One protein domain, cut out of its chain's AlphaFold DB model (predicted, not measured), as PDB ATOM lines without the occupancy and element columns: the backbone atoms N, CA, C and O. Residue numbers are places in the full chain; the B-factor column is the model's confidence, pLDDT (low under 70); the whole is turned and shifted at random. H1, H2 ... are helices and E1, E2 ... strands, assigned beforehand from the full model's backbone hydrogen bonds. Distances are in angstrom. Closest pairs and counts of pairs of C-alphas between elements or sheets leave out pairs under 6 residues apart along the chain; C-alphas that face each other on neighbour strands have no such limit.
ATOM      1  N   GLY A  27     148.694 143.527 100.590       97.12
ATOM      2  CA  GLY A  27     147.634 143.643 101.589       97.12
ATOM      3  C   GLY A  27     146.650 142.467 101.618       97.12
ATOM      4  O   GLY A  27     146.908 141.425 101.008       97.12
ATOM      5  N   PRO A  28     145.539 142.608 102.364       97.81
ATOM      6  CA  PRO A  28     144.588 141.525 102.596       97.81
ATOM      7  C   PRO A  28     143.851 141.073 101.334       97.81
ATOM      8  O   PRO A  28     143.385 141.893 100.542       97.81
ATOM      9  N   LEU A  29     143.694 139.758 101.189       98.00
ATOM     10  CA  LEU A  29     142.972 139.123 100.089       98.00
ATOM     11  C   LEU A  29     142.048 138.035 100.642       98.00
ATOM     12  O   LEU A  29     142.528 137.060 101.224       98.00
ATOM     13  N   LEU A  30     140.735 138.187 100.451       98.12
ATOM     14  CA  LEU A  30     139.785 137.117 100.758       98.12
ATOM     15  C   LEU A  30     139.847 136.068  99.660       98.12
ATOM     16  O   LEU A  30     139.864 136.400  98.478       98.12
ATOM     17  N   ILE A  31     139.875 134.801 100.047       98.50
ATOM     18  CA  ILE A  31     139.968 133.687  99.113       98.50
ATOM     19  C   ILE A  31     138.870 132.685  99.449       98.50
ATOM     20  O   ILE A  31     138.840 132.140 100.555       98.50
ATOM     21  N   ASP A  32     138.017 132.407  98.469       97.94
ATOM     22  CA  ASP A  32     137.194 131.200  98.475       97.94
ATOM     23  C   ASP A  32     138.139 129.995  98.387       97.94
ATOM     24  O   ASP A  32     138.816 129.745  97.379       97.94
ATOM     25  N   ALA A  33     138.234 129.272  99.498       97.75
ATOM     26  CA  ALA A  33     139.254 128.262  99.688       97.75
ATOM     27  C   ALA A  33     139.002 127.011  98.844       97.75
ATOM     28  O   ALA A  33     139.963 126.383  98.389       97.75
ATOM     29  N   MET A  34     137.737 126.644  98.611       94.94
ATOM     30  CA  MET A  34     137.421 125.471  97.800       94.94
ATOM     31  C   MET A  34     137.684 125.763  96.330       94.94
ATOM     32  O   MET A  34     138.356 124.960  95.675       94.94
ATOM     33  N   SER A  35     137.283 126.932  95.825       94.81
ATOM     34  CA  SER A  35     137.655 127.343  94.472       94.81
ATOM     35  C   SER A  35     139.172 127.474  94.291       94.81
ATOM     36  O   SER A  35     139.714 127.074  93.255       94.81
ATOM     37  N   CYS A  36     139.886 127.986  95.298       97.06
ATOM     38  CA  CYS A  36     141.349 128.009  95.303       97.06
ATOM     39  C   CYS A  36     141.937 126.600  95.197       97.06
ATOM     40  O   CYS A  36     142.799 126.356  94.356       97.06
ATOM     41  N   CYS A  37     141.424 125.655  95.987       95.38
ATOM     42  CA  CYS A  37     141.873 124.269  95.975       95.38
ATOM     43  C   CYS A  37     141.692 123.621  94.591       95.38
ATOM     44  O   CYS A  37     142.633 123.025  94.069       95.38
ATOM     45  N   TYR A  38     140.529 123.807  93.952       93.44
ATOM     46  CA  TYR A  38     140.302 123.359  92.570       93.44
ATOM     47  C   TYR A  38     141.282 124.000  91.580       93.44
ATOM     48  O   TYR A  38     141.822 123.303  90.724       93.44
ATOM     49  N   SER A  39     141.527 125.306  91.709       95.00
ATOM     50  CA  SER A  39     142.401 126.055  90.795       95.00
ATOM     51  C   SER A  39     143.870 125.644  90.938       95.00
ATOM     52  O   SER A  39     144.577 125.524  89.944       95.00
ATOM     53  N   LEU A  40     144.337 125.380  92.161       95.75
ATOM     54  CA  LEU A  40     145.693 124.884  92.409       95.75
ATOM     55  C   LEU A  40     145.861 123.438  91.940       95.75
ATOM     56  O   LEU A  40     146.907 123.087  91.395       95.75
ATOM     57  N   TYR A  41     144.835 122.603  92.115       94.50
ATOM     58  CA  TYR A  41     144.877 121.211  91.677       94.50
ATOM     59  C   TYR A  41     144.821 121.052  90.151       94.50
ATOM     60  O   TYR A  41     145.147 119.986  89.630       94.50
ATOM     61  N   ASP A  42     144.451 122.104  89.418       90.62
ATOM     62  CA  ASP A  42     144.461 122.074  87.963       90.62
ATOM     63  C   ASP A  42     145.851 121.723  87.407       90.62
ATOM     64  O   ASP A  42     146.887 122.131  87.935       90.62
ATOM     65  N   GLY A  43     145.891 120.900  86.361       89.12
ATOM     66  CA  GLY A  43     147.136 120.375  85.794       89.12
ATOM     67  C   GLY A  43     147.849 119.294  86.625       89.12
ATOM     68  O   GLY A  43     148.898 118.821  86.192       89.12
ATOM     69  N   ILE A  44     147.313 118.873  87.779       92.75
ATOM     70  CA  ILE A  44     147.761 117.657  88.478       92.75
ATOM     71  C   ILE A  44     147.004 116.447  87.917       92.75
ATOM     72  O   ILE A  44     145.800 116.500  87.659       92.75
ATOM     73  N   ASP A  45     147.714 115.335  87.721       90.25
ATOM     74  CA  ASP A  45     147.122 114.090  87.232       90.25
ATOM     75  C   ASP A  45     146.150 113.498  88.254       90.25
ATOM     76  O   ASP A  45     146.546 112.868  89.225       90.25
ATOM     77  N   TRP A  46     144.856 113.681  88.028       90.69
ATOM     78  CA  TRP A  46     143.823 113.363  89.008       90.69
ATOM     79  C   TRP A  46     143.285 111.931  88.936       90.69
ATOM     80  O   TRP A  46     142.492 111.533  89.792       90.69
ATOM     81  N   LYS A  47     143.683 111.137  87.935       86.12
ATOM     82  CA  LYS A  47     143.024 109.856  87.604       86.12
ATOM     83  C   LYS A  47     143.083 108.802  88.713       86.12
ATOM     84  O   LYS A  47     142.237 107.913  88.747       86.12
ATOM     85  N   TYR A  48     144.061 108.903  89.611       85.56
ATOM     86  CA  TYR A  48     144.240 107.972  90.728       85.56
ATOM     87  C   TYR A  48     143.793 108.544  92.079       85.56
ATOM     88  O   TYR A  48     143.787 107.817  93.068       85.56
ATOM     89  N   GLY A  49     143.421 109.829  92.135       83.50
ATOM     90  CA  GLY A  49     142.893 110.480  93.337       83.50
ATOM     91  C   GLY A  49     143.845 110.516  94.540       83.50
ATOM     92  O   GLY A  49     143.375 110.659  95.668       83.50
ATOM     93  N   GLY A  50     145.153 110.347  94.318       86.75
ATOM     94  CA  GLY A  50     146.162 110.167  95.369       86.75
ATOM     95  C   GLY A  50     147.283 111.206  95.366       86.75
ATOM     96  O   GLY A  50     148.179 111.110  96.200       86.75
ATOM     97  N   GLN A  51     147.238 112.179  94.453       94.00
ATOM     98  CA  GLN A  51     148.273 113.193  94.215       94.00
ATOM     99  C   GLN A  51     148.255 114.304  95.282       94.00
ATOM    100  O   GLN A  51     148.151 115.500  94.999       94.00
ATOM    101  N   TYR A  52     148.255 113.889  96.548       96.00
ATOM    102  CA  TYR A  52     148.199 114.775  97.703       96.00
ATOM    103  C   TYR A  52     149.528 115.498  97.935       96.00
ATOM    104  O   TYR A  52     149.507 116.636  98.391       96.00
ATOM    105  N   GLU A  53     150.660 114.868  97.604       96.38
ATOM    106  CA  GLU A  53     151.985 115.488  97.709       96.38
ATOM    107  C   GLU A  53     152.135 116.634  96.701       96.38
ATOM    108  O   GLU A  53     152.570 117.725  97.059       96.38
ATOM    109  N   GLU A  54     151.704 116.435  95.457       96.94
ATOM    110  CA  GLU A  54     151.740 117.464  94.419       96.94
ATOM    111  C   GLU A  54     150.814 118.639  94.761       96.94
ATOM    112  O   GLU A  54     151.165 119.802  94.537       96.94
ATOM    113  N   LEU A  55     149.641 118.353  95.343       97.19
ATOM    114  CA  LEU A  55     148.743 119.390  95.847       97.19
ATOM    115  C   LEU A  55     149.376 120.161  97.015       97.19
ATOM    116  O   LEU A  55     149.355 121.390  96.992       97.19
ATOM    117  N   ASP A  56     149.956 119.469  98.002       98.06
ATOM    118  CA  ASP A  56     150.676 120.092  99.122       98.06
ATOM    119  C   ASP A  56     151.763 121.046  98.605       98.06
ATOM    120  O   ASP A  56     151.769 122.230  98.959       98.06
ATOM    121  N   GLN A  57     152.609 120.579  97.683       98.19
ATOM    122  CA  GLN A  57     153.681 121.378  97.088       98.19
ATOM    123  C   GLN A  57     153.145 122.632  96.385       98.19
ATOM    124  O   GLN A  57     153.675 123.730  96.595       98.19
ATOM    125  N   LYS A  58     152.067 122.512  95.596       97.88
ATOM    126  CA  LYS A  58     151.433 123.670  94.948       97.88
ATOM    127  C   LYS A  58     150.813 124.644  95.946       97.88
ATOM    128  O   LYS A  58     150.992 125.852  95.792       97.88
ATOM    129  N   CYS A  59     150.135 124.156  96.985       98.44
ATOM    130  CA  CYS A  59     149.606 125.000  98.058       98.44
ATOM    131  C   CYS A  59     150.732 125.782  98.748       98.44
ATOM    132  O   CYS A  59     150.618 126.994  98.928       98.44
ATOM    133  N   ARG A  60     151.853 125.131  99.080       98.69
ATOM    134  CA  ARG A  60     153.014 125.802  99.688       98.69
ATOM    135  C   ARG A  60     153.623 126.855  98.770       98.69
ATOM    136  O   ARG A  60     153.923 127.956  99.235       98.69
ATOM    137  N   ALA A  61     153.793 126.542  97.486       98.56
ATOM    138  CA  ALA A  61     154.309 127.486  96.496       98.56
ATOM    139  C   ALA A  61     153.405 128.721  96.369       98.56
ATOM    140  O   ALA A  61     153.891 129.851  96.422       98.56
ATOM    141  N   PHE A  62     152.090 128.509  96.293       98.69
ATOM    142  CA  PHE A  62     151.094 129.576  96.256       98.69
ATOM    143  C   PHE A  62     151.208 130.514  97.461       98.69
ATOM    144  O   PHE A  62     151.411 131.716  97.299       98.69
ATOM    145  N   LEU A  63     151.162 129.968  98.679       98.62
ATOM    146  CA  LEU A  63     151.219 130.761  99.911       98.62
ATOM    147  C   LEU A  63     152.567 131.473 100.087       98.62
ATOM    148  O   LEU A  63     152.614 132.601 100.580       98.62
ATOM    149  N   THR A  64     153.660 130.841  99.651       98.56
ATOM    150  CA  THR A  64     154.996 131.453  99.640       98.56
ATOM    151  C   THR A  64     155.023 132.661  98.708       98.56
ATOM    152  O   THR A  64     155.452 133.738  99.115       98.56
ATOM    153  N   ASN A  65     154.482 132.524  97.494       98.44
ATOM    154  CA  ASN A  65     154.427 133.615  96.526       98.44
ATOM    155  C   ASN A  65     153.565 134.791  96.999       98.44
ATOM    156  O   ASN A  65     153.978 135.941  96.820       98.44
ATOM    157  N   LEU A  66     152.417 134.521  97.632       98.38
ATOM    158  CA  LEU A  66     151.590 135.560  98.252       98.38
ATOM    159  C   LEU A  66     152.364 136.307  99.342       98.38
ATOM    160  O   LEU A  66     152.458 137.533  99.300       98.38
ATOM    161  N   LYS A  67     152.987 135.568 100.269       97.75
ATOM    162  CA  LYS A  67     153.755 136.138 101.380       97.75
ATOM    163  C   LYS A  67     154.920 137.001 100.896       97.75
ATOM    164  O   LYS A  67     155.104 138.109 101.390       97.75
ATOM    165  N   GLU A  68     155.701 136.514  99.934       97.62
ATOM    166  CA  GLU A  68     156.817 137.266  99.344       97.62
ATOM    167  C   GLU A  68     156.360 138.530  98.611       97.62
ATOM    168  O   GLU A  68     157.112 139.497  98.529       97.62
ATOM    169  N   SER A  69     155.126 138.536  98.106       97.50
ATOM    170  CA  SER A  69     154.519 139.707  97.467       97.50
ATOM    171  C   SER A  69     153.846 140.646  98.471       97.50
ATOM    172  O   SER A  69     153.290 141.655  98.064       97.50
ATOM    173  N   GLY A  70     153.874 140.343  99.774       97.69
ATOM    174  CA  GLY A  70     153.192 141.141 100.796       97.69
ATOM    175  C   GLY A  70     151.665 141.045 100.738       97.69
ATOM    176  O   GLY A  70     150.988 141.969 101.182       97.69
ATOM    177  N   ILE A  71     151.121 139.967 100.166       98.19
ATOM    178  CA  ILE A  71     149.686 139.663 100.166       98.19
ATOM    179  C   ILE A  71     149.364 138.816 101.400       98.19
ATOM    180  O   ILE A  71     150.044 137.829 101.686       98.19
ATOM    181  N   GLU A  72     148.305 139.187 102.112       97.81
ATOM    182  CA  GLU A  72     147.845 138.546 103.344       97.81
ATOM    183  C   GLU A  72     146.558 137.750 103.062       97.81
ATOM    184  O   GLU A  72     145.463 138.320 103.066       97.81
ATOM    185  N   PRO A  73     146.650 136.440 102.764       97.88
ATOM    186  CA  PRO A  73     145.470 135.649 102.440       97.88
ATOM    187  C   PRO A  73     144.609 135.371 103.678       97.88
ATOM    188  O   PRO A  73     145.113 134.975 104.730       97.88
ATOM    189  N   ILE A  74     143.294 135.503 103.513       97.75
ATOM    190  CA  ILE A  74     142.270 135.095 104.479       97.75
ATOM    191  C   ILE A  74     141.342 134.128 103.753       97.75
ATOM    192  O   ILE A  74     140.661 134.510 102.803       97.75
ATOM    193  N   LEU A  75     141.336 132.867 104.177       97.88
ATOM    194  CA  LEU A  75     140.613 131.815 103.469       97.88
ATOM    195  C   LEU A  75     139.291 131.485 104.156       97.88
ATOM    196  O   LEU A  75     139.236 131.374 105.383       97.88
ATOM    197  N   VAL A  76     138.247 131.268 103.364       97.88
ATOM    198  CA  VAL A  76     136.945 130.792 103.840       97.88
ATOM    199  C   VAL A  76     136.625 129.485 103.124       97.88
ATOM    200  O   VAL A  76     136.591 129.428 101.898       97.88
ATOM    201  N   PHE A  77     136.458 128.414 103.890       96.62
ATOM    202  CA  PHE A  77     136.091 127.092 103.389       96.62
ATOM    203  C   PHE A  77     134.594 126.858 103.521       96.62
ATOM    204  O   PHE A  77     134.003 127.254 104.525       96.62
ATOM    205  N   ASP A  78     134.033 126.085 102.590       92.38
ATOM    206  CA  ASP A  78     132.684 125.540 102.733       92.38
ATOM    207  C   ASP A  78     132.548 124.752 104.038       92.38
ATOM    208  O   ASP A  78     133.442 123.990 104.441       92.38
ATOM    209  N   GLY A  79     131.403 124.921 104.677       90.12
ATOM    210  CA  GLY A  79     130.939 124.178 105.830       90.12
ATOM    211  C   GLY A  79     130.167 122.917 105.478       90.12
ATOM    212  O   GLY A  79     130.406 122.242 104.475       90.12
ATOM    213  N   VAL A  80     129.245 122.580 106.374       84.75
ATOM    214  CA  VAL A  80     128.272 121.505 106.184       84.75
ATOM    215  C   VAL A  80     126.978 122.122 105.665       84.75
ATOM    216  O   VAL A  80     126.467 123.052 106.273       84.75
ATOM    217  N   ASP A  81     126.431 121.583 104.580       82.56
ATOM    218  CA  ASP A  81     125.083 121.909 104.098       82.56
ATOM    219  C   ASP A  81     124.043 121.155 104.945       82.56
ATOM    220  O   ASP A  81     123.634 120.041 104.607       82.56
ATOM    221  N   TYR A  82     123.700 121.707 106.114       75.81
ATOM    222  CA  TYR A  82     122.776 121.077 107.068       75.81
ATOM    223  C   TYR A  82     121.313 121.168 106.627       75.81
ATOM    224  O   TYR A  82     120.537 120.267 106.947       75.81
ATOM    225  N   GLU A  83     120.941 122.207 105.880       78.56
ATOM    226  CA  GLU A  83     119.591 122.379 105.324       78.56
ATOM    227  C   GLU A  83     119.373 121.517 104.071       78.56
ATOM    228  O   GLU A  83     118.239 121.201 103.708       78.56
ATOM    229  N   GLY A  84     120.460 121.049 103.449       80.19
ATOM    230  CA  GLY A  84     120.428 120.143 102.308       80.19
ATOM    231  C   GLY A  84     120.047 120.833 101.000       80.19
ATOM    232  O   GLY A  84     119.664 120.149 100.045       80.19
ATOM    233  N   GLU A  85     120.157 122.161 100.940       81.12
ATOM    234  CA  GLU A  85     119.783 122.968  99.777       81.12
ATOM    235  C   GLU A  85     120.619 122.593  98.547       81.12
ATOM    236  O   GLU A  85     120.088 122.438  97.441       81.12
ATOM    237  N   LYS A  86     121.921 122.341  98.745       82.75
ATOM    238  CA  LYS A  86     122.859 121.931  97.689       82.75
ATOM    239  C   LYS A  86     122.967 120.413  97.559       82.75
ATOM    240  O   LYS A  86     123.663 119.927  96.663       82.75
ATOM    241  N   GLY A  87     122.269 119.632  98.386       84.56
ATOM    242  CA  GLY A  87     122.316 118.165  98.397       84.56
ATOM    243  C   GLY A  87     122.204 117.516  97.004       84.56
ATOM    244  O   GLY A  87     123.072 116.711  96.636       84.56
ATOM    245  N   PRO A  88     121.204 117.880  96.172       86.19
ATOM    246  CA  PRO A  88     121.084 117.367  94.805       86.19
ATOM    247  C   PRO A  88     122.275 117.728  93.904       86.19
ATOM    248  O   PRO A  88     122.728 116.887  93.121       86.19
ATOM    249  N   VAL A  89     122.806 118.949  94.025       85.75
ATOM    250  CA  VAL A  89     123.953 119.436  93.241       85.75
ATOM    251  C   VAL A  89     125.234 118.715  93.655       85.75
ATOM    252  O   VAL A  89     125.969 118.226  92.794       85.75
ATOM    253  N   ILE A  90     125.472 118.559  94.960       86.62
ATOM    254  CA  ILE A  90     126.610 117.816  95.513       86.62
ATOM    255  C   ILE A  90     126.566 116.358  95.041       86.62
ATOM    256  O   ILE A  90     127.575 115.829  94.568       86.62
ATOM    257  N   LEU A  91     125.402 115.704  95.120       89.94
ATOM    258  CA  LEU A  91     125.243 114.320  94.677       89.94
ATOM    259  C   LEU A  91     125.500 114.174  93.173       89.94
ATOM    260  O   LEU A  91     126.205 113.251  92.764       89.94
ATOM    261  N   LYS A  92     124.957 115.085  92.356       89.75
ATOM    262  CA  LYS A  92     125.199 115.114  90.909       89.75
ATOM    263  C   LYS A  92     126.694 115.245  90.609       89.75
ATOM    264  O   LYS A  92     127.236 114.404  89.899       89.75
ATOM    265  N   ARG A  93     127.378 116.221  91.216       87.25
ATOM    266  CA  ARG A  93     128.824 116.446  91.028       87.25
ATOM    267  C   ARG A  93     129.655 115.228  91.436       87.25
ATOM    268  O   ARG A  93     130.567 114.849  90.712       87.25
ATOM    269  N   ARG A  94     129.323 114.566  92.553       89.62
ATOM    270  CA  ARG A  94     130.017 113.338  92.991       89.62
ATOM    271  C   ARG A  94     129.833 112.179  92.012       89.62
ATOM    272  O   ARG A  94     130.797 111.463  91.753       89.62
ATOM    273  N   LYS A  95     128.625 112.002  91.464       91.94
ATOM    274  CA  LYS A  95     128.360 110.992  90.427       91.94
ATOM    275  C   LYS A  95     129.162 111.277  89.163       91.94
ATOM    276  O   LYS A  95     129.868 110.390  88.704       91.94
ATOM    277  N   GLU A  96     129.141 112.518  88.681       89.69
ATOM    278  CA  GLU A  96     129.930 112.931  87.515       89.69
ATOM    279  C   GLU A  96     131.431 112.704  87.725       89.69
ATOM    280  O   GLU A  96     132.102 112.201  86.831       89.69
ATOM    281  N   THR A  97     131.969 113.022  88.907       89.94
ATOM    282  CA  THR A  97     133.372 112.737  89.245       89.94
ATOM    283  C   THR A  97     133.666 111.238  89.194       89.94
ATOM    284  O   THR A  97     134.655 110.829  88.586       89.94
ATOM    285  N   ALA A  98     132.809 110.402  89.786       90.19
ATOM    286  CA  ALA A  98     132.985 108.950  89.771       90.19
ATOM    287  C   ALA A  98     132.907 108.371  88.348       90.19
ATOM    288  O   ALA A  98     133.727 107.535  87.973       90.19
ATOM    289  N   GLU A  99     131.960 108.843  87.537       91.25
ATOM    290  CA  GLU A  99     131.812 108.467  86.128       91.25
ATOM    291  C   GLU A  99     133.011 108.920  85.290       91.25
ATOM    292  O   GLU A  99     133.489 108.159  84.448       91.25
ATOM    293  N   CYS A 100     133.530 110.122  85.544       90.69
ATOM    294  CA  CYS A 100     134.697 110.678  84.869       90.69
ATOM    295  C   CYS A 100     135.953 109.844  85.154       90.69
ATOM    296  O   CYS A 100     136.623 109.390  84.225       90.69
ATOM    297  N   VAL A 101     136.222 109.562  86.434       90.50
ATOM    298  CA  VAL A 101     137.333 108.701  86.865       90.50
ATOM    299  C   VAL A 101     137.181 107.293  86.290       90.50
ATOM    300  O   VAL A 101     138.121 106.776  85.691       90.50
ATOM    301  N   SER A 102     135.992 106.696  86.393       90.94
ATOM    302  CA  SER A 102     135.706 105.368  85.837       90.94
ATOM    303  C   SER A 102     135.943 105.319  84.325       90.94
ATOM    304  O   SER A 102     136.636 104.434  83.827       90.94
ATOM    305  N   SER A 103     135.454 106.319  83.586       91.75
ATOM    306  CA  SER A 103     135.621 106.404  82.131       91.75
ATOM    307  C   SER A 103     137.085 106.572  81.721       91.75
ATOM    308  O   SER A 103     137.528 105.960  80.747       91.75
ATOM    309  N   CYS A 104     137.853 107.357  82.481       91.88
ATOM    310  CA  CYS A 104     139.289 107.508  82.260       91.88
ATOM    311  C   CYS A 104     140.039 106.196  82.503       91.88
ATOM    312  O   CYS A 104     140.839 105.792  81.663       91.88
ATOM    313  N   LEU A 105     139.766 105.511  83.617       91.31
ATOM    314  CA  LEU A 105     140.476 104.287  83.993       91.31
ATOM    315  C   LEU A 105     140.114 103.086  83.108       91.31
ATOM    316  O   LEU A 105     140.986 102.276  82.802       91.31
ATOM    317  N   LEU A 106     138.852 102.964  82.689       93.38
ATOM    318  CA  LEU A 106     138.379 101.829  81.888       93.38
ATOM    319  C   LEU A 106     138.610 102.012  80.385       93.38
ATOM    320  O   LEU A 106     138.876 101.034  79.688       93.38
ATOM    321  N   TYR A 107     138.494 103.244  79.879       94.31
ATOM    322  CA  TYR A 107     138.459 103.511  78.437       94.31
ATOM    323  C   TYR A 107     139.501 104.528  77.959       94.31
ATOM    324  O   TYR A 107     139.547 104.825  76.768       94.31
ATOM    325  N   GLY A 108     140.311 105.110  78.853       90.50
ATOM    326  CA  GLY A 108     141.230 106.199  78.498       90.50
ATOM    327  C   GLY A 108     140.512 107.469  78.023       90.50
ATOM    328  O   GLY A 108     141.109 108.303  77.342       90.50
ATOM    329  N   SER A 109     139.218 107.607  78.333       88.69
ATOM    330  CA  SER A 109     138.378 108.699  77.846       88.69
ATOM    331  C   SER A 109     138.380 109.867  78.824       88.69
ATOM    332  O   SER A 109     137.617 109.871  79.789       88.69
ATOM    333  N   TYR A 110     139.194 110.877  78.529       85.44
ATOM    334  CA  TYR A 110     139.254 112.120  79.291       85.44
ATOM    335  C   TYR A 110     138.064 113.044  78.998       85.44
ATOM    336  O   TYR A 110     137.524 113.040  77.883       85.44
ATOM    337  N   PRO A 111     137.639 113.854  79.980       82.56
ATOM    338  CA  PRO A 111     136.532 114.775  79.796       82.56
ATOM    339  C   PRO A 111     136.918 115.895  78.816       82.56
ATOM    340  O   PRO A 111     137.988 116.497  78.904       82.56
ATOM    341  N   LYS A 112     136.037 116.171  77.846       79.75
ATOM    342  CA  LYS A 112     136.294 117.132  76.753       79.75
ATOM    343  C   LYS A 112     136.402 118.583  77.219       79.75
ATOM    344  O   LYS A 112     136.995 119.397  76.522       79.75
ATOM    345  N   ASP A 113     135.789 118.898  78.351       76.31
ATOM    346  CA  ASP A 113     135.846 120.214  78.990       76.31
ATOM    347  C   ASP A 113     137.142 120.423  79.793       76.31
ATOM    348  O   ASP A 113     137.343 121.501  80.344       76.31
ATOM    349  N   GLY A 114     138.019 119.411  79.855       74.56
ATOM    350  CA  GLY A 114     139.273 119.469  80.598       74.56
ATOM    351  C   GLY A 114     139.092 119.465  82.115       74.56
ATOM    352  O   GLY A 114     140.039 119.791  82.823       74.56
ATOM    353  N   ARG A 115     137.904 119.119  82.637       79.31
ATOM    354  CA  ARG A 115     137.651 119.166  84.083       79.31
ATOM    355  C   ARG A 115     138.610 118.264  84.868       79.31
ATOM    356  O   ARG A 115     138.836 117.106  84.512       79.31
ATOM    357  N   SER A 116     139.085 118.783  85.996       84.44
ATOM    358  CA  SER A 116     139.882 118.042  86.976       84.44
ATOM    359  C   SER A 116     138.996 117.458  88.082       84.44
ATOM    360  O   SER A 116     138.033 118.090  88.524       84.44
ATOM    361  N   CYS A 117     139.307 116.241  88.540       90.19
ATOM    362  CA  CYS A 117     138.591 115.593  89.644       90.19
ATOM    363  C   CYS A 117     139.363 115.767  90.954       90.19
ATOM    364  O   CYS A 117     140.378 115.109  91.172       90.19
ATOM    365  N   LEU A 118     138.881 116.640  91.834       91.19
ATOM    366  CA  LEU A 118     139.541 116.902  93.112       91.19
ATOM    367  C   LEU A 118     139.492 115.656  94.026       91.19
ATOM    368  O   LEU A 118     138.421 115.056  94.170       91.19
ATOM    369  N   PRO A 119     140.613 115.246  94.650       91.56
ATOM    370  CA  PRO A 119     140.652 114.061  95.492       91.56
ATOM    371  C   PRO A 119     139.970 114.318  96.838       91.56
ATOM    372  O   PRO A 119     139.882 115.451  97.314       91.56
ATOM    373  N   ALA A 120     139.497 113.246  97.479       90.44
ATOM    374  CA  ALA A 120     138.623 113.333  98.650       90.44
ATOM    375  C   ALA A 120     139.225 114.135  99.819       90.44
ATOM    376  O   ALA A 120     138.497 114.846 100.510       90.44
ATOM    377  N   PHE A 121     140.544 114.052 100.024       93.81
ATOM    378  CA  PHE A 121     141.232 114.762 101.107       93.81
ATOM    379  C   PHE A 121     141.872 116.092 100.694       93.81
ATOM    380  O   PHE A 121     142.595 116.672 101.496       93.81
ATOM    381  N   ALA A 122     141.591 116.629  99.501       94.69
ATOM    382  CA  ALA A 122     142.190 117.888  99.046       94.69
ATOM    383  C   ALA A 122     141.953 119.059 100.014       94.69
ATOM    384  O   ALA A 122     142.887 119.784 100.352       94.69
ATOM    385  N   LYS A 123     140.721 119.188 100.535       95.06
ATOM    386  CA  LYS A 123     140.377 120.176 101.570       95.06
ATOM    387  C   LYS A 123     141.261 120.018 102.811       95.06
ATOM    388  O   LYS A 123     141.781 121.004 103.317       95.06
ATOM    389  N   VAL A 124     141.439 118.782 103.283       96.06
ATOM    390  CA  VAL A 124     142.242 118.477 104.478       96.06
ATOM    391  C   VAL A 124     143.707 118.827 104.238       96.06
ATOM    392  O   VAL A 124     144.286 119.535 105.052       96.06
ATOM    393  N   VAL A 125     144.278 118.409 103.104       97.69
ATOM    394  CA  VAL A 125     145.657 118.751 102.719       97.69
ATOM    395  C   VAL A 125     145.854 120.262 102.729       97.69
ATOM    396  O   VAL A 125     146.778 120.757 103.370       97.69
ATOM    397  N   PHE A 126     144.952 121.014 102.092       97.94
ATOM    398  CA  PHE A 126     145.091 122.464 102.043       97.94
ATOM    399  C   PHE A 126     144.985 123.100 103.438       97.94
ATOM    400  O   PHE A 126     145.793 123.958 103.787       97.94
ATOM    401  N   MET A 127     144.045 122.643 104.273       97.75
ATOM    402  CA  MET A 127     143.915 123.106 105.658       97.75
ATOM    403  C   MET A 127     145.167 122.821 106.500       97.75
ATOM    404  O   MET A 127     145.564 123.682 107.283       97.75
ATOM    405  N   GLU A 128     145.801 121.656 106.352       98.19
ATOM    406  CA  GLU A 128     147.046 121.340 107.069       98.19
ATOM    407  C   GLU A 128     148.197 122.254 106.631       98.19
ATOM    408  O   GLU A 128     148.862 122.847 107.482       98.19
ATOM    409  N   VAL A 129     148.359 122.492 105.324       98.50
ATOM    410  CA  VAL A 129     149.358 123.449 104.816       98.50
ATOM    411  C   VAL A 129     149.128 124.853 105.393       98.50
ATOM    412  O   VAL A 129     150.075 125.511 105.829       98.50
ATOM    413  N   LEU A 130     147.876 125.316 105.455       98.19
ATOM    414  CA  LEU A 130     147.538 126.618 106.045       98.19
ATOM    415  C   LEU A 130     147.901 126.693 107.533       98.19
ATOM    416  O   LEU A 130     148.454 127.705 107.971       98.19
ATOM    417  N   LYS A 131     147.639 125.628 108.305       97.56
ATOM    418  CA  LYS A 131     148.020 125.545 109.726       97.56
ATOM    419  C   LYS A 131     149.532 125.635 109.902       97.56
ATOM    420  O   LYS A 131     149.997 126.389 110.757       97.56
ATOM    421  N   GLU A 132     150.301 124.924 109.081       97.75
ATOM    422  CA  GLU A 132     151.766 124.971 109.118       97.75
ATOM    423  C   GLU A 132     152.316 126.362 108.777       97.75
ATOM    424  O   GLU A 132     153.244 126.844 109.429       97.75
ATOM    425  N   PHE A 133     151.700 127.049 107.810       97.38
ATOM    426  CA  PHE A 133     152.032 128.433 107.454       97.38
ATOM    427  C   PHE A 133     151.485 129.468 108.450       97.38
ATOM    428  O   PHE A 133     151.817 130.651 108.342       97.38
ATOM    429  N   ARG A 134     150.685 129.038 109.438       96.38
ATOM    430  CA  ARG A 134     149.973 129.886 110.412       96.38
ATOM    431  C   ARG A 134     149.075 130.929 109.747       96.38
ATOM    432  O   ARG A 134     148.957 132.054 110.230       96.38
ATOM    433  N   ILE A 135     148.450 130.551 108.636       95.19
ATOM    434  CA  ILE A 135     147.520 131.411 107.907       95.19
ATOM    435  C   ILE A 135     146.111 131.195 108.467       95.19
ATOM    436  O   ILE A 135     145.661 130.050 108.567       95.19
ATOM    437  N   PRO A 136     145.404 132.270 108.858       87.44
ATOM    438  CA  PRO A 136     144.053 132.153 109.371       87.44
ATOM    439  C   PRO A 136     143.092 131.699 108.270       87.44
ATOM    440  O   PRO A 136     143.101 132.217 107.154       87.44
ATOM    441  N   PHE A 137     142.197 130.784 108.625       95.44
ATOM    442  CA  PHE A 137     141.054 130.431 107.798       95.44
ATOM    443  C   PHE A 137     139.786 130.324 108.649       95.44
ATOM    444  O   PHE A 137     139.848 130.221 109.877       95.44
ATOM    445  N   ILE A 138     138.640 130.388 107.982       94.94
ATOM    446  CA  ILE A 138     137.299 130.245 108.548       94.94
ATOM    447  C   ILE A 138     136.628 129.075 107.828       94.94
ATOM    448  O   ILE A 138     136.894 128.833 106.652       94.94
ATOM    449  N   VAL A 139     135.778 128.332 108.529       93.62
ATOM    450  CA  VAL A 139     134.873 127.355 107.918       93.62
ATOM    451  C   VAL A 139     133.472 127.933 108.055       93.62
ATOM    452  O   VAL A 139     133.062 128.241 109.172       93.62
ATOM    453  N   ALA A 140     132.799 128.156 106.930       91.50
ATOM    454  CA  ALA A 140     131.454 128.712 106.892       91.50
ATOM    455  C   ALA A 140     130.427 127.744 107.496       91.50
ATOM    456  O   ALA A 140     130.713 126.564 107.710       91.50
ATOM    457  N   ASP A 141     129.224 128.248 107.747       86.12
ATOM    458  CA  ASP A 141     128.051 127.428 108.029       86.12
ATOM    459  C   ASP A 141     127.260 127.290 106.722       86.12
ATOM    460  O   ASP A 141     126.712 128.270 106.226       86.12
ATOM    461  N   GLY A 142     127.297 126.113 106.092       87.31
ATOM    462  CA  GLY A 142     126.863 125.949 104.701       87.31
ATOM    463  C   GLY A 142     127.919 126.392 103.682       87.31
ATOM    464  O   GLY A 142     129.064 125.948 103.732       87.31
ATOM    465  N   ASP A 143     127.524 127.208 102.712       89.50
ATOM    466  CA  ASP A 143     128.376 127.624 101.594       89.50
ATOM    467  C   ASP A 143     129.288 128.813 101.950       89.50
ATOM    468  O   ASP A 143     128.895 129.712 102.698       89.50
ATOM    469  N   ALA A 144     130.520 128.827 101.434       93.25
ATOM    470  CA  ALA A 144     131.477 129.886 101.743       93.25
ATOM    471  C   ALA A 144     131.199 131.212 101.027       93.25
ATOM    472  O   ALA A 144     131.689 132.244 101.500       93.25
ATOM    473  N   ASP A 145     130.457 131.222  99.918       94.69
ATOM    474  CA  ASP A 145     130.412 132.373  99.014       94.69
ATOM    475  C   ASP A 145     129.856 133.623  99.702       94.69
ATOM    476  O   ASP A 145     130.515 134.673  99.720       94.69
ATOM    477  N   ASN A 146     128.697 133.475 100.357       93.62
ATOM    478  CA  ASN A 146     128.029 134.539 101.105       93.62
ATOM    479  C   ASN A 146     128.932 135.092 102.209       93.62
ATOM    480  O   ASN A 146     129.176 136.297 102.263       93.62
ATOM    481  N   LEU A 147     129.486 134.220 103.059       95.00
ATOM    482  CA  LEU A 147     130.342 134.640 104.171       95.00
ATOM    483  C   LEU A 147     131.607 135.354 103.674       95.00
ATOM    484  O   LEU A 147     132.001 136.387 104.220       95.00
ATOM    485  N   THR A 148     132.223 134.836 102.613       97.19
ATOM    486  CA  THR A 148     133.406 135.433 101.980       97.19
ATOM    487  C   THR A 148     133.097 136.834 101.472       97.19
ATOM    488  O   THR A 148     133.832 137.779 101.770       97.19
ATOM    489  N   ALA A 149     131.991 136.992 100.743       97.12
ATOM    490  CA  ALA A 149     131.575 138.274 100.201       97.12
ATOM    491  C   ALA A 149     131.178 139.261 101.323       97.12
ATOM    492  O   ALA A 149     131.534 140.443 101.256       97.12
ATOM    493  N   SER A 150     130.515 138.792 102.387       96.62
ATOM    494  CA  SER A 150     130.147 139.582 103.572       96.62
ATOM    495  C   SER A 150     131.366 140.149 104.294       96.62
ATOM    496  O   SER A 150     131.401 141.345 104.603       96.62
ATOM    497  N   ILE A 151     132.386 139.315 104.521       97.50
ATOM    498  CA  ILE A 151     133.653 139.730 105.134       97.50
ATOM    499  C   ILE A 151     134.389 140.707 104.218       97.50
ATOM    500  O   ILE A 151     134.805 141.783 104.658       97.50
ATOM    501  N   ALA A 152     134.497 140.388 102.928       97.56
ATOM    502  CA  ALA A 152     135.123 141.266 101.948       97.56
ATOM    503  C   ALA A 152     134.473 142.659 101.928       97.56
ATOM    504  O   ALA A 152     135.169 143.672 101.936       97.56
ATOM    505  N   ASN A 153     133.143 142.736 102.001       97.19
ATOM    506  CA  ASN A 153     132.402 143.997 102.031       97.19
ATOM    507  C   ASN A 153     132.479 144.757 103.357       97.19
ATOM    508  O   ASN A 153     132.305 145.986 103.364       97.19
ATOM    509  N   PHE A 154     132.713 144.057 104.468       97.38
ATOM    510  CA  PHE A 154     132.970 144.684 105.759       97.38
ATOM    511  C   PHE A 154     134.284 145.469 105.724       97.38
ATOM    512  O   PHE A 154     134.293 146.652 106.064       97.38
ATOM    513  N   TYR A 155     135.358 144.843 105.238       97.38
ATOM    514  CA  TYR A 155     136.699 145.435 105.238       97.38
ATOM    515  C   TYR A 155     137.087 146.166 103.941       97.38
ATOM    516  O   TYR A 155     138.071 146.902 103.923       97.38
ATOM    517  N   GLY A 156     136.327 145.992 102.859       96.75
ATOM    518  CA  GLY A 156     136.670 146.512 101.532       96.75
ATOM    519  C   GLY A 156     137.778 145.721 100.828       96.75
ATOM    520  O   GLY A 156     138.484 146.280  99.994       96.75
ATOM    521  N   TYR A 157     137.951 144.444 101.172       97.75
ATOM    522  CA  TYR A 157     138.983 143.583 100.596       97.75
ATOM    523  C   TYR A 157     138.526 142.973  99.261       97.75
ATOM    524  O   TYR A 157     137.332 142.709  99.095       97.75
ATOM    525  N   PRO A 158     139.440 142.751  98.300       97.94
ATOM    526  CA  PRO A 158     139.129 141.983  97.104       97.94
ATOM    527  C   PRO A 158     138.898 140.505  97.444       97.94
ATOM    528  O   PRO A 158     139.452 139.990  98.420       97.94
ATOM    529  N   VAL A 159     138.109 139.824  96.611       98.50
ATOM    530  CA  VAL A 159     137.882 138.373  96.687       98.50
ATOM    531  C   VAL A 159     138.538 137.675  95.506       98.50
ATOM    532  O   VAL A 159     138.368 138.101  94.369       98.50
ATOM    533  N   LEU A 160     139.240 136.577  95.764       98.56
ATOM    534  CA  LEU A 160     139.801 135.668  94.773       98.56
ATOM    535  C   LEU A 160     138.998 134.355  94.758       98.56
ATOM    536  O   LEU A 160     138.929 133.652  95.767       98.56
ATOM    537  N   SER A 161     138.399 134.030  93.612       97.94
ATOM    538  CA  SER A 161     137.618 132.802  93.377       97.94
ATOM    539  C   SER A 161     137.572 132.479  91.869       97.94
ATOM    540  O   SER A 161     138.120 133.211  91.051       97.94
ATOM    541  N   SER A 162     136.976 131.352  91.502       95.19
ATOM    542  CA  SER A 162     136.593 130.939  90.146       95.19
ATOM    543  C   SER A 162     135.078 130.743  90.039       95.19
ATOM    544  O   SER A 162     134.595 130.310  88.986       95.19
ATOM    545  N   ASP A 163     134.319 131.008  91.109       95.06
ATOM    546  CA  ASP A 163     132.864 130.941  91.077       95.06
ATOM    547  C   ASP A 163     132.291 132.150  90.322       95.06
ATOM    548  O   ASP A 163     132.723 133.295  90.493       95.06
ATOM    549  N   SER A 164     131.355 131.892  89.413       95.06
ATOM    550  CA  SER A 164     130.680 132.944  88.655       95.06
ATOM    551  C   SER A 164     129.653 133.721  89.475       95.06
ATOM    552  O   SER A 164     129.269 134.812  89.060       95.06
ATOM    553  N   ASP A 165     129.235 133.203  90.629       95.50
ATOM    554  CA  ASP A 165     128.292 133.872  91.529       95.50
ATOM    555  C   ASP A 165     128.888 135.204  92.050       95.50
ATOM    556  O   ASP A 165     128.181 136.207  92.189       95.50
ATOM    557  N   TYR A 166     130.223 135.309  92.136       96.56
ATOM    558  CA  TYR A 166     130.955 136.560  92.407       96.56
ATOM    559  C   TYR A 166     130.827 137.655  91.341       96.56
ATOM    560  O   TYR A 166     131.153 138.811  91.619       96.56
ATOM    561  N   TYR A 167     130.321 137.351  90.141       95.81
ATOM    562  CA  TYR A 167     129.957 138.400  89.185       95.81
ATOM    563  C   TYR A 167     128.655 139.116  89.560       95.81
ATOM    564  O   TYR A 167     128.450 140.255  89.125       95.81
ATOM    565  N   ILE A 168     127.801 138.472  90.361       95.88
ATOM    566  CA  ILE A 168     126.530 139.022  90.844       95.88
ATOM    567  C   ILE A 168     126.694 139.636  92.236       95.88
ATOM    568  O   ILE A 168     126.140 140.708  92.483       95.88
ATOM    569  N   PHE A 169     127.498 139.026  93.121       95.00
ATOM    570  CA  PHE A 169     127.819 139.635  94.413       95.00
ATOM    571  C   PHE A 169     128.378 141.049  94.237       95.00
ATOM    572  O   PHE A 169     129.301 141.307  93.458       95.00
ATOM    573  N   ASN A 170     127.870 141.981  95.040       92.19
ATOM    574  CA  ASN A 170     128.389 143.341  95.072       92.19
ATOM    575  C   ASN A 170     129.644 143.447  95.955       92.19
ATOM    576  O   ASN A 170     129.618 144.101  96.998       92.19
ATOM    577  N   VAL A 171     130.732 142.777  95.561       95.88
ATOM    578  CA  VAL A 171     132.020 142.823  96.274       95.88
ATOM    579  C   VAL A 171     132.700 144.172  96.030       95.88
ATOM    580  O   VAL A 171     133.255 144.425  94.960       95.88
ATOM    581  N   LYS A 172     132.687 145.049  97.036       94.44
ATOM    582  CA  LYS A 172     133.176 146.436  96.943       94.44
ATOM    583  C   LYS A 172     134.670 146.537  96.662       94.44
ATOM    584  O   LYS A 172     135.078 147.435  95.933       94.44
ATOM    585  N   GLY A 173     135.465 145.633  97.238       95.69
ATOM    586  CA  GLY A 173     136.905 145.542  96.978       95.69
ATOM    587  C   GLY A 173     137.245 144.936  95.613       95.69
ATOM    588  O   GLY A 173     138.404 144.969  95.213       95.69
ATOM    589  N   GLY A 174     136.243 144.417  94.899       96.94
ATOM    590  CA  GLY A 174     136.364 143.768  93.600       96.94
ATOM    591  C   GLY A 174     136.537 142.250  93.683       96.94
ATOM    592  O   GLY A 174     136.975 141.691  94.686       96.94
ATOM    593  N   TYR A 175     136.181 141.581  92.591       98.12
ATOM    594  CA  TYR A 175     136.351 140.147  92.383       98.12
ATOM    595  C   TYR A 175     137.511 139.894  91.415       98.12
ATOM    596  O   TYR A 175     137.598 140.503  90.350       98.12
ATOM    597  N   MET A 176     138.411 138.993  91.780       98.00
ATOM    598  CA  MET A 176     139.552 138.557  90.991       98.00
ATOM    599  C   MET A 176     139.360 137.086  90.604       98.00
ATOM    600  O   MET A 176     139.502 136.214  91.460       98.00
ATOM    601  N   PRO A 177     139.062 136.778  89.333       97.12
ATOM    602  CA  PRO A 177     139.019 135.396  88.872       97.12
ATOM    603  C   PRO A 177     140.409 134.744  88.930       97.12
ATOM    604  O   PRO A 177     141.372 135.324  88.419       97.12
ATOM    605  N   PHE A 178     140.524 133.529  89.476       96.19
ATOM    606  CA  PHE A 178     141.802 132.795  89.574       96.19
ATOM    607  C   PHE A 178     142.516 132.638  88.231       96.19
ATOM    608  O   PHE A 178     143.734 132.764  88.155       96.19
ATOM    609  N   GLU A 179     141.767 132.423  87.155       93.62
ATOM    610  CA  GLU A 179     142.291 132.325  85.786       93.62
ATOM    611  C   GLU A 179     143.039 133.576  85.302       93.62
ATOM    612  O   GLU A 179     143.822 133.517  84.356       93.62
ATOM    613  N   TYR A 180     142.778 134.723  85.930       96.50
ATOM    614  CA  TYR A 180     143.452 135.983  85.661       96.50
ATOM    615  C   TYR A 180     144.335 136.417  86.822       96.50
ATOM    616  O   TYR A 180     144.771 137.563  86.826       96.50
ATOM    617  N   PHE A 181     144.603 135.537  87.785       97.94
ATOM    618  CA  PHE A 181     145.473 135.797  88.918       97.94
ATOM    619  C   PHE A 181     146.793 135.040  88.759       97.94
ATOM    620  O   PHE A 181     146.914 133.858  89.080       97.94
ATOM    621  N   TYR A 182     147.810 135.735  88.257       97.94
ATOM    622  CA  TYR A 182     149.094 135.143  87.887       97.94
ATOM    623  C   TYR A 182     150.035 135.085  89.095       97.94
ATOM    624  O   TYR A 182     151.050 135.779  89.154       97.94
ATOM    625  N   TRP A 183     149.681 134.255  90.077       97.94
ATOM    626  CA  TRP A 183     150.379 134.132  91.363       97.94
ATOM    627  C   TRP A 183     151.817 133.590  91.263       97.94
ATOM    628  O   TRP A 183     152.606 133.773  92.186       97.94
ATOM    629  N   GLU A 184     152.180 132.937  90.158       97.12
ATOM    630  CA  GLU A 184     153.557 132.493  89.879       97.12
ATOM    631  C   GLU A 184     154.454 133.626  89.351       97.12
ATOM    632  O   GLU A 184     155.677 133.499  89.328       97.12
ATOM    633  N   SER A 185     153.862 134.749  88.934       97.44
ATOM    634  CA  SER A 185     154.606 135.895  88.407       97.44
ATOM    635  C   SER A 185     155.252 136.718  89.521       97.44
ATOM    636  O   SER A 185     154.779 136.753  90.657       97.44
ATOM    637  N   LYS A 186     156.325 137.439  89.180       94.81
ATOM    638  CA  LYS A 186     156.984 138.413  90.062       94.81
ATOM    639  C   LYS A 186     157.099 139.758  89.317       94.81
ATOM    640  O   LYS A 186     157.867 139.828  88.357       94.81
ATOM    641  N   PRO A 187     156.359 140.814  89.713       95.69
ATOM    642  CA  PRO A 187     155.334 140.831  90.763       95.69
ATOM    643  C   PRO A 187     154.097 139.993  90.393       95.69
ATOM    644  O   PRO A 187     153.846 139.735  89.213       95.69
ATOM    645  N   ILE A 188     153.316 139.592  91.400       98.25
ATOM    646  CA  ILE A 188     151.991 138.997  91.185       98.25
ATOM    647  C   ILE A 188     151.073 140.066  90.597       98.25
ATOM    648  O   ILE A 188     150.925 141.151  91.158       98.25
ATOM    649  N   TYR A 189     150.413 139.737  89.492       97.88
ATOM    650  CA  TYR A 189     149.453 140.620  88.843       97.88
ATOM    651  C   TYR A 189     148.184 139.867  88.466       97.88
ATOM    652  O   TYR A 189     148.140 138.634  88.436       97.88
ATOM    653  N   GLY A 190     147.138 140.618  88.144       97.44
ATOM    654  CA  GLY A 190     145.923 140.022  87.631       97.44
ATOM    655  C   GLY A 190     144.902 141.005  87.097       97.44
ATOM    656  O   GLY A 190     145.216 142.164  86.823       97.44
ATOM    657  N   LYS A 191     143.674 140.519  86.922       97.38
ATOM    658  CA  LYS A 191     142.528 141.331  86.511       97.38
ATOM    659  C   LYS A 191     141.490 141.384  87.620       97.38
ATOM    660  O   LYS A 191     141.258 140.388  88.297       97.38
ATOM    661  N   ILE A 192     140.855 142.543  87.763       97.12
ATOM    662  CA  ILE A 192     139.802 142.765  88.749       97.12
ATOM    663  C   ILE A 192     138.494 143.182  88.081       97.12
ATOM    664  O   ILE A 192     138.465 144.016  87.168       97.12
ATOM    665  N   TYR A 193     137.413 142.584  88.560       97.44
ATOM    666  CA  TYR A 193     136.030 142.849  88.211       97.44
ATOM    667  C   TYR A 193     135.357 143.644  89.327       97.44
ATOM    668  O   TYR A 193     135.557 143.380  90.508       97.44
ATOM    669  N   HIS A 194     134.532 144.608  88.940       95.19
ATOM    670  CA  HIS A 194     133.618 145.311  89.834       95.19
ATOM    671  C   HIS A 194     132.203 145.190  89.273       95.19
ATOM    672  O   HIS A 194     131.964 145.583  88.122       95.19
ATOM    673  N   SER A 195     131.287 144.691  90.104       92.12
ATOM    674  CA  SER A 195     129.861 144.535  89.793       92.12
ATOM    675  C   SER A 195     129.240 145.848  89.328       92.12
ATOM    676  O   SER A 195     128.490 145.841  88.362       92.12
ATOM    677  N   SER A 196     129.634 146.982  89.917       90.69
ATOM    678  CA  SER A 196     129.139 148.318  89.561       90.69
ATOM    679  C   SER A 196     129.309 148.657  88.077       90.69
ATOM    680  O   SER A 196     128.468 149.333  87.493       90.69
ATOM    681  N   ASN A 197     130.386 148.182  87.445       91.75
ATOM    682  CA  ASN A 197     130.627 148.426  86.023       91.75
ATOM    683  C   ASN A 197     129.740 147.547  85.139       91.75
ATOM    684  O   ASN A 197     129.372 147.963  84.045       91.75
ATOM    685  N   PHE A 198     129.423 146.329  85.589       92.00
ATOM    686  CA  PHE A 198     128.513 145.452  84.862       92.00
ATOM    687  C   PHE A 198     127.064 145.883  85.068       92.00
ATOM    688  O   PHE A 198     126.325 146.013  84.098       92.00
ATOM    689  N   SER A 199     126.675 146.220  86.298       89.88
ATOM    690  CA  SER A 199     125.333 146.705  86.609       89.88
ATOM    691  C   SER A 199     125.009 148.018  85.894       89.88
ATOM    692  O   SER A 199     123.863 148.245  85.534       89.88
ATOM    693  N   ALA A 200     126.016 148.858  85.620       89.31
ATOM    694  CA  ALA A 200     125.867 150.080  84.827       89.31
ATOM    695  C   ALA A 200     125.484 149.836  83.353       89.31
ATOM    696  O   ALA A 200     125.160 150.790  82.647       89.31
TER     697      ALA A 200
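What this domain is: This is residues 27 to 200 of the 321 residues of the protein "XPG_I_2 domain-containing protein" of Amphimedon queenslandica (UniProt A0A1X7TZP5). A twisted wall of five parallel strands makes the middle of three layers, with H5 along one face and H1 and H4 on the other, where H2 packs on both H1 and H4. The longest helix, H3, lies off to one side, touching no other helix and not on the sheet, while E6 runs beside the edge strand E5. The printed part has 174 residues, with seven named helices and six named strands in the order E1 H1 H2 E2 H3 H4 E3 H5 E4 H6 E5 E6 H7; the sheet's order is E3 E2 E1 E4 E5, and the class is mixed, helices and strands. It is compact, with a radius of gyration of the C-alphas of 16.6 A, and spans 48 by 36 by 30 A.

How they stand to each other: In the parallel sheet, E1, residues 27 to 32, has E2, residues 71 to 77, as neighbour, with N 31 and O 74 2.9 A apart, and E4, residues 159 to 161, with N 160 and O 30 2.8 A apart. The edge strands are E3, residues 137 to 139, where N 138 and O 75 of E2 are 2.8 A apart, and E5, residues 175 to 177, where N 176 and O 159 of E4 are 2.7 A apart. H5, residues 144 to 155, runs along the strands, at 3 degrees to E1 on the local plane and at a height over the sheet of 8.2 A. On the opposite face H1, residues 33 to 41, stands up from the sheet at 58 degrees. H2, residues 52 to 68, touches H4, residues 122 to 132, at a steep tilt of 45 degrees, the same way; their closest C-alphas, of Asp 56 and Val 125, are 6.3 A apart. H1 touches H4 about perpendicular, at 78 degrees, closest at the C-alphas of Cys 37 and Ala 122, 7.1 A. H6, residues 164 to 167, only grazes the sheet. E6, residues 189 to 192, pairs with no named strand; its Ile 192 and Met 176 of E5 have their C-alphas 4.8 A apart. H3, residues 87 to 107, and H7, residues 195 to 199, are not on the sheet. Every O i to N i+4 pair is within hydrogen-bond range in H1, H2, H3, H4, H5 and H7; H6 is too short for one.

Where its parts are: E1 begins at C-alpha 27 (147.634, 143.643, 101.589), and H7 ends at C-alpha 199 (125.333, 146.705, 86.609). H3 is 29.6 A long, H2 24.1 A and E2 18.8 A.

The domain as a whole: The two farthest C-alphas, of Leu 106 and Ala 200, are 49.9 A apart. The printed part has no cut; the links H3 to H4 and E5 to E6 are long. No printed residue is under pLDDT 70.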